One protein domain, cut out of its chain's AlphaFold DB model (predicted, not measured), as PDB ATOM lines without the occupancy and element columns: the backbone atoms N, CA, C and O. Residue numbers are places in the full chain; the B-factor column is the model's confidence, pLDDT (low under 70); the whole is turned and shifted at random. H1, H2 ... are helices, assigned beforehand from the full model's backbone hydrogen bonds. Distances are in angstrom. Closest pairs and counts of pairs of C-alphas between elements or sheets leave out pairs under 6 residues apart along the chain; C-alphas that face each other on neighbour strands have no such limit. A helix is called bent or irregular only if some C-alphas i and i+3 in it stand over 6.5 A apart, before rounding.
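Overview. This is residues 44 to 70 and 81 to 105 of the 105 residues of the protein "Unannotated protein" of freshwater metagenome (UniProt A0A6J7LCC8). Two small helical pairs sit end to end in a rod: H3 and H4 form a V at one end, H1 and H2 form a corner toward the other, and the last turn of H4 comes near H1. The turn of the V, residues 91 to 96, sticks out. The printed part has 52 residues with four named helices, in the order H1, H2, H3, H4, and no named strand; the class is all helix. It is extended, with a radius of gyration of the C-alphas of 16.6 A and spans of 47 by 20 by 14 A.

Along the chain. H3, the longest helix by residues, holds residues 81 to 92 and is 16.4 A long, from C-alpha 81 at (-4.019, -57.073, -3.134). H4, residues 94 to 104, is 17.2 A long and ends with C-alpha 104 at (-0.887, -41.086, -11.658). H4 is irregular: C-alphas 95 and 98 are 7.3 A apart. H1 holds residues 44 to 49, from C-alpha 44 at (-9.093, -38.704, -6.839). H2, residues 51 to 61, is 15.3 A long.

Arrangement. H3 touches H4 with residues 86 to 91 alone; the closest C-alphas, of Val 90 and Ala 97, are 5.1 A apart. They form a helical hairpin, opposite ways at a tilt of 38 degrees, only just steep. H4 and H1 only just touch, with 3 pairs of C-alphas within 8 A, the closest those of Glu 45 and Ser 103 at 6.3 A. H1 and H2 touch only at the corner, and only just, with 3 such pairs; the closest C-alphas, of Leu 47 and Thr 54, are 5.5 A apart. H2 is apart from H3 and H4, and H1 from H3. In H1, H2 and H3 every O i to N i+4 pair is within hydrogen-bond range; H4 has 1 of 7, and 4 of 8 O i to N i+3 pairs.

Size, cuts and confidence. The farthest C-alphas, of Asp 67 and Glu 92, are 47.6 A apart. Residues 71 to 80 are not printed, and C-alphas 70 and 81 are 29.4 A apart across this cut. The links H1 to H2 and H3 to H4 are tight. Mean pLDDT of the printed part is 84.3; residues 100 to 105 are under 70.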
ATOM      1  N   TYR A  44      -9.660 -38.123  -8.053       83.06
ATOM      2  CA  TYR A  44      -9.093 -38.704  -6.839       83.06
ATOM      3  C   TYR A  44      -7.629 -38.275  -6.633       83.06
ATOM      4  O   TYR A  44      -7.180 -38.030  -5.513       83.06
ATOM      5  N   GLU A  45      -6.885 -38.139  -7.723       84.44
ATOM      6  CA  GLU A  45      -5.475 -37.774  -7.756       84.44
ATOM      7  C   GLU A  45      -5.275 -36.320  -7.315       84.44
ATOM      8  O   GLU A  45      -4.379 -36.045  -6.516       84.44
ATOM      9  N   GLN A  46      -6.148 -35.399  -7.740       88.38
ATOM     10  CA  GLN A  46      -6.164 -34.023  -7.231       88.38
ATOM     11  C   GLN A  46      -6.425 -33.994  -5.721       88.38
ATOM     12  O   GLN A  46      -5.647 -33.395  -4.975       88.38
ATOM     13  N   LEU A  47      -7.462 -34.706  -5.265       87.75
ATOM     14  CA  LEU A  47      -7.834 -34.752  -3.851       87.75
ATOM     15  C   LEU A  47      -6.722 -35.337  -2.971       87.75
ATOM     16  O   LEU A  47      -6.488 -34.854  -1.867       87.75
ATOM     17  N   THR A  48      -6.044 -36.386  -3.436       85.50
ATOM     18  CA  THR A  48      -4.975 -37.041  -2.666       85.50
ATOM     19  C   THR A  48      -3.649 -36.291  -2.715       85.50
ATOM     20  O   THR A  48      -2.896 -36.347  -1.743       85.50
ATOM     21  N   ARG A  49      -3.356 -35.588  -3.816       87.62
ATOM     22  CA  ARG A  49      -2.148 -34.765  -3.962       87.62
ATOM     23  C   ARG A  49      -2.191 -33.534  -3.069       87.62
ATOM     24  O   ARG A  49      -1.189 -33.226  -2.429       87.62
ATOM     25  N   ASP A  50      -3.322 -32.837  -3.047       89.62
ATOM     26  CA  ASP A  50      -3.512 -31.645  -2.228       89.62
ATOM     27  C   ASP A  50      -4.956 -31.566  -1.730       89.62
ATOM     28  O   ASP A  50      -5.848 -30.974  -2.348       89.62
ATOM     29  N   MET A  51      -5.180 -32.200  -0.582       88.69
ATOM     30  CA  MET A  51      -6.500 -32.260   0.024       88.69
ATOM     31  C   MET A  51      -6.972 -30.888   0.511       88.69
ATOM     32  O   MET A  51      -8.150 -30.580   0.362       88.69
ATOM     33  N   ASP A  52      -6.085 -30.060   1.075       91.88
ATOM     34  CA  ASP A  52      -6.473 -28.747   1.606       91.88
ATOM     35  C   ASP A  52      -6.994 -27.853   0.477       91.88
ATOM     36  O   ASP A  52      -8.136 -27.385   0.529       91.88
ATOM     37  N   SER A  53      -6.218 -27.727  -0.603       92.69
ATOM     38  CA  SER A  53      -6.617 -26.941  -1.771       92.69
ATOM     39  C   SER A  53      -7.878 -27.493  -2.434       92.69
ATOM     40  O   SER A  53      -8.773 -26.722  -2.790       92.69
ATOM     41  N   THR A  54      -7.995 -28.819  -2.572       93.81
ATOM     42  CA  THR A  54      -9.160 -29.449  -3.213       93.81
ATOM     43  C   THR A  54     -10.438 -29.247  -2.396       93.81
ATOM     44  O   THR A  54     -11.478 -28.908  -2.958       93.81
ATOM     45  N   ILE A  55     -10.386 -29.379  -1.068       92.88
ATOM     46  CA  ILE A  55     -11.556 -29.119  -0.217       92.88
ATOM     47  C   ILE A  55     -11.938 -27.639  -0.262       92.88
ATOM     48  O   ILE A  55     -13.119 -27.321  -0.386       92.88
ATOM     49  N   ARG A  56     -10.971 -26.716  -0.230       94.12
ATOM     50  CA  ARG A  56     -11.261 -25.280  -0.380       94.12
ATOM     51  C   ARG A  56     -11.923 -24.963  -1.718       94.12
ATOM     52  O   ARG A  56     -12.833 -24.141  -1.748       94.12
ATOM     53  N   LEU A  57     -11.520 -25.632  -2.799       94.25
ATOM     54  CA  LEU A  57     -12.160 -25.501  -4.107       94.25
ATOM     55  C   LEU A  57     -13.640 -25.914  -4.057       94.25
ATOM     56  O   LEU A  57     -14.488 -25.161  -4.529       94.25
ATOM     57  N   VAL A  58     -13.953 -27.055  -3.429       94.25
ATOM     58  CA  VAL A  58     -15.343 -27.506  -3.216       94.25
ATOM     59  C   VAL A  58     -16.133 -26.478  -2.416       94.25
ATOM     60  O   VAL A  58     -17.215 -26.074  -2.832       94.25
ATOM     61  N   MET A  59     -15.581 -26.025  -1.289       95.12
ATOM     62  CA  MET A  59     -16.257 -25.093  -0.384       95.12
ATOM     63  C   MET A  59     -16.504 -23.724  -1.031       95.12
ATOM     64  O   MET A  59     -17.564 -23.137  -0.836       95.12
ATOM     65  N   ASN A  60     -15.568 -23.245  -1.853       94.12
ATOM     66  CA  ASN A  60     -15.753 -22.030  -2.643       94.12
ATOM     67  C   ASN A  60     -16.819 -22.202  -3.729       94.12
ATOM     68  O   ASN A  60     -17.583 -21.278  -3.972       94.12
ATOM     69  N   HIS A  61     -16.892 -23.369  -4.374       93.56
ATOM     70  CA  HIS A  61     -17.885 -23.634  -5.418       93.56
ATOM     71  C   HIS A  61     -19.328 -23.638  -4.893       93.56
ATOM     72  O   HIS A  61     -20.253 -23.353  -5.648       93.56
ATOM     73  N   ILE A  62     -19.520 -23.936  -3.606       92.75
ATOM     74  CA  ILE A  62     -20.828 -23.881  -2.933       92.75
ATOM     75  C   ILE A  62     -21.024 -22.602  -2.100       92.75
ATOM     76  O   ILE A  62     -21.884 -22.580  -1.222       92.75
ATOM     77  N   ASP A  63     -20.208 -21.565  -2.331       94.06
ATOM     78  CA  ASP A  63     -20.253 -20.268  -1.637       94.06
ATOM     79  C   ASP A  63     -20.191 -20.364  -0.097       94.06
ATOM     80  O   ASP A  63     -20.757 -19.547   0.632       94.06
ATOM     81  N   SER A  64     -19.472 -21.362   0.421       94.50
ATOM     82  CA  SER A  64     -19.328 -21.622   1.856       94.50
ATOM     83  C   SER A  64     -17.854 -21.787   2.246       94.50
ATOM     84  O   SER A  64     -17.467 -22.865   2.694       94.50
ATOM     85  N   PRO A  65     -16.999 -20.760   2.099       91.62
ATOM     86  CA  PRO A  65     -15.575 -20.867   2.414       91.62
ATOM     87  C   PRO A  65     -15.339 -21.266   3.879       91.62
ATOM     88  O   PRO A  65     -16.092 -20.893   4.777       91.62
ATOM     89  N   ILE A  66     -14.264 -22.017   4.121       91.50
ATOM     90  CA  ILE A  66     -13.866 -22.481   5.456       91.50
ATOM     91  C   ILE A  66     -12.457 -22.012   5.799       91.50
ATOM     92  O   ILE A  66     -11.564 -22.001   4.950       91.50
ATOM     93  N   ASP A  67     -12.233 -21.692   7.070       90.44
ATOM     94  CA  ASP A  67     -10.909 -21.288   7.546       90.44
ATOM     95  C   ASP A  67      -9.974 -22.494   7.691       90.44
ATOM     96  O   ASP A  67      -8.801 -22.439   7.320       90.44
ATOM     97  N   THR A  68     -10.505 -23.614   8.187       90.38
ATOM     98  CA  THR A  68      -9.735 -24.829   8.484       90.38
ATOM     99  C   THR A  68     -10.308 -26.028   7.747       90.38
ATOM    100  O   THR A  68     -11.481 -26.357   7.919       90.38
ATOM    101  N   VAL A  69      -9.464 -26.717   6.978       87.50
ATOM    102  CA  VAL A  69      -9.803 -28.013   6.388       87.50
ATOM    103  C   VAL A  69      -9.606 -29.101   7.451       87.50
ATOM    104  O   VAL A  69      -8.527 -29.184   8.046       87.50
ATOM    105  N   PRO A  70     -10.625 -29.930   7.743       82.12
ATOM    106  CA  PRO A  70     -10.480 -31.008   8.711       82.12
ATOM    107  C   PRO A  70      -9.466 -32.050   8.225       82.12
ATOM    108  O   PRO A  70      -9.358 -32.335   7.033       82.12
ATOM    109  N   THR A  81      -3.321 -56.130  -2.250       80.81
ATOM    110  CA  THR A  81      -4.019 -57.073  -3.134       80.81
ATOM    111  C   THR A  81      -4.602 -56.379  -4.362       80.81
ATOM    112  O   THR A  81      -4.364 -56.801  -5.490       80.81
ATOM    113  N   SER A  82      -5.300 -55.257  -4.166       80.94
ATOM    114  CA  SER A  82      -5.879 -54.470  -5.261       80.94
ATOM    115  C   SER A  82      -4.806 -53.961  -6.227       80.94
ATOM    116  O   SER A  82      -5.025 -53.908  -7.436       80.94
ATOM    117  N   LYS A  83      -3.629 -53.601  -5.697       83.62
ATOM    118  CA  LYS A  83      -2.499 -53.139  -6.507       83.62
ATOM    119  C   LYS A  83      -1.898 -54.272  -7.341       83.62
ATOM    120  O   LYS A  83      -1.719 -54.095  -8.541       83.62
ATOM    121  N   GLU A  84      -1.634 -55.422  -6.726       88.06
ATOM    122  CA  GLU A  84      -1.121 -56.608  -7.426       88.06
ATOM    123  C   GLU A  84      -2.062 -57.033  -8.560       88.06
ATOM    124  O   GLU A  84      -1.626 -57.335  -9.669       88.06
ATOM    125  N   TRP A  85      -3.372 -57.000  -8.313       91.50
ATOM    126  CA  TRP A  85      -4.371 -57.356  -9.315       91.50
ATOM    127  C   TRP A  85      -4.433 -56.360 -10.466       91.50
ATOM    128  O   TRP A  85      -4.564 -56.781 -11.610       91.50
ATOM    129  N   ALA A  86      -4.302 -55.060 -10.189       88.56
ATOM    130  CA  ALA A  86      -4.224 -54.048 -11.238       88.56
ATOM    131  C   ALA A  86      -2.977 -54.243 -12.118       88.56
ATOM    132  O   ALA A  86      -3.078 -54.190 -13.343       88.56
ATOM    133  N   GLU A  87      -1.820 -54.521 -11.512       90.19
ATOM    134  CA  GLU A  87      -0.575 -54.809 -12.237       90.19
ATOM    135  C   GLU A  87      -0.711 -56.074 -13.094       90.19
ATOM    136  O   GLU A  87      -0.407 -56.051 -14.289       90.19
ATOM    137  N   ARG A  88      -1.238 -57.160 -12.514       92.69
ATOM    138  CA  ARG A  88      -1.503 -58.414 -13.228       92.69
ATOM    139  C   ARG A  88      -2.462 -58.212 -14.401       92.69
ATOM    140  O   ARG A  88      -2.176 -58.675 -15.502       92.69
ATOM    141  N   PHE A  89      -3.564 -57.503 -14.179       93.62
ATOM    142  CA  PHE A  89      -4.582 -57.259 -15.194       93.62
ATOM    143  C   PHE A  89      -4.019 -56.512 -16.405       93.62
ATOM    144  O   PHE A  89      -4.291 -56.892 -17.537       93.62
ATOM    145  N   VAL A  90      -3.183 -55.493 -16.192       92.31
ATOM    146  CA  VAL A  90      -2.552 -54.736 -17.287       92.31
ATOM    147  C   VAL A  90      -1.569 -55.584 -18.095       92.31
ATOM    148  O   VAL A  90      -1.448 -55.387 -19.303       92.31
ATOM    149  N   LEU A  91      -0.866 -56.520 -17.450       92.56
ATOM    150  CA  LEU A  91       0.025 -57.452 -18.144       92.56
ATOM    151  C   LEU A  91      -0.754 -58.455 -19.008       92.56
ATOM    152  O   LEU A  91      -0.303 -58.783 -20.103       92.56
ATOM    153  N   GLU A  92      -1.908 -58.930 -18.525       93.69
ATOM    154  CA  GLU A  92      -2.803 -59.838 -19.262       93.69
ATOM    155  C   GLU A  92      -3.578 -59.107 -20.380       93.69
ATOM    156  O   GLU A  92      -3.805 -59.682 -21.444       93.69
ATOM    157  N   HIS A  93      -3.924 -57.833 -20.161       92.19
ATOM    158  CA  HIS A  93      -4.743 -56.991 -21.039       92.19
ATOM    159  C   HIS A  93      -4.067 -55.638 -21.344       92.19
ATOM    160  O   HIS A  93      -4.482 -54.588 -20.829       92.19
ATOM    161  N   PRO A  94      -3.015 -55.614 -22.183       89.94
ATOM    162  CA  PRO A  94      -2.248 -54.400 -22.468       89.94
ATOM    163  C   PRO A  94      -3.079 -53.285 -23.125       89.94
ATOM    164  O   PRO A  94      -2.757 -52.106 -22.969       89.94
ATOM    165  N   GLU A  95      -4.182 -53.614 -23.801       89.69
ATOM    166  CA  GLU A  95      -5.158 -52.649 -24.320       89.69
ATOM    167  C   GLU A  95      -5.781 -51.768 -23.220       89.69
ATOM    168  O   GLU A  95      -6.178 -50.628 -23.478       89.69
ATOM    169  N   HIS A  96      -5.811 -52.253 -21.975       86.81
ATOM    170  CA  HIS A  96      -6.317 -51.529 -20.812       86.81
ATOM    171  C   HIS A  96      -5.218 -50.812 -20.010       86.81
ATOM    172  O   HIS A  96      -5.534 -50.115 -19.043       86.81
ATOM    173  N   ALA A  97      -3.946 -50.869 -20.431       82.56
ATOM    174  CA  ALA A  97      -2.828 -50.223 -19.732       82.56
ATOM    175  C   ALA A  97      -3.033 -48.715 -19.523       82.56
ATOM    176  O   ALA A  97      -2.654 -48.156 -18.492       82.56
ATOM    177  N   HIS A  98      -3.695 -48.048 -20.474       79.81
ATOM    178  CA  HIS A  98      -3.989 -46.621 -20.365       79.81
ATOM    179  C   HIS A  98      -4.872 -46.299 -19.150       79.81
ATOM    180  O   HIS A  98      -4.764 -45.198 -18.623       79.81
ATOM    181  N   ARG A  99      -5.738 -47.230 -18.714       72.31
ATOM    182  CA  ARG A  99      -6.665 -47.064 -17.579       72.31
ATOM    183  C   ARG A  99      -5.952 -47.171 -16.236       72.31
ATOM    184  O   ARG A  99      -6.354 -46.499 -15.296       72.31
ATOM    185  N   ALA A 100      -4.883 -47.961 -16.158       66.44
ATOM    186  CA  ALA A 100      -4.088 -48.095 -14.940       66.44
ATOM    187  C   ALA A 100      -3.217 -46.861 -14.660       66.44
ATOM    188  O   ALA A 100      -2.989 -46.511 -13.506       66.44
ATOM    189  N   ASN A 101      -2.785 -46.160 -15.712       55.62
ATOM    190  CA  ASN A 101      -1.948 -44.963 -15.594       55.62
ATOM    191  C   ASN A 101      -2.739 -43.672 -15.331       55.62
ATOM    192  O   ASN A 101      -2.130 -42.647 -15.025       55.62
ATOM    193  N   VAL A 102      -4.076 -43.694 -15.427       49.69
ATOM    194  CA  VAL A 102      -4.901 -42.501 -15.139       49.69
ATOM    195  C   VAL A 102      -4.873 -42.157 -13.648       49.69
ATOM    196  O   VAL A 102      -5.044 -40.997 -13.302       49.69
ATOM    197  N   SER A 103      -4.526 -43.113 -12.774       40.22
ATOM    198  CA  SER A 103      -4.315 -42.847 -11.344       40.22
ATOM    199  C   SER A 103      -2.944 -42.266 -10.973       40.22
ATOM    200  O   SER A 103      -2.513 -42.350  -9.823       40.22
ATOM    201  N   SER A 104      -2.202 -41.696 -11.926       30.55
ATOM    202  CA  SER A 104      -0.887 -41.086 -11.658       30.55
ATOM    203  C   SER A 104      -0.598 -39.782 -12.410       30.55
ATOM    204  O   SER A 104       0.567 -39.392 -12.486       30.55
ATOM    205  N   LEU A 105      -1.614 -39.064 -12.906       31.34
ATOM    206  CA  LEU A 105      -1.435 -37.704 -13.445       31.34
ATOM    207  C   LEU A 105      -2.130 -36.641 -12.599       31.34
ATOM    208  O   LEU A 105      -3.301 -36.840 -12.231       31.34
TER     209      LEU A 105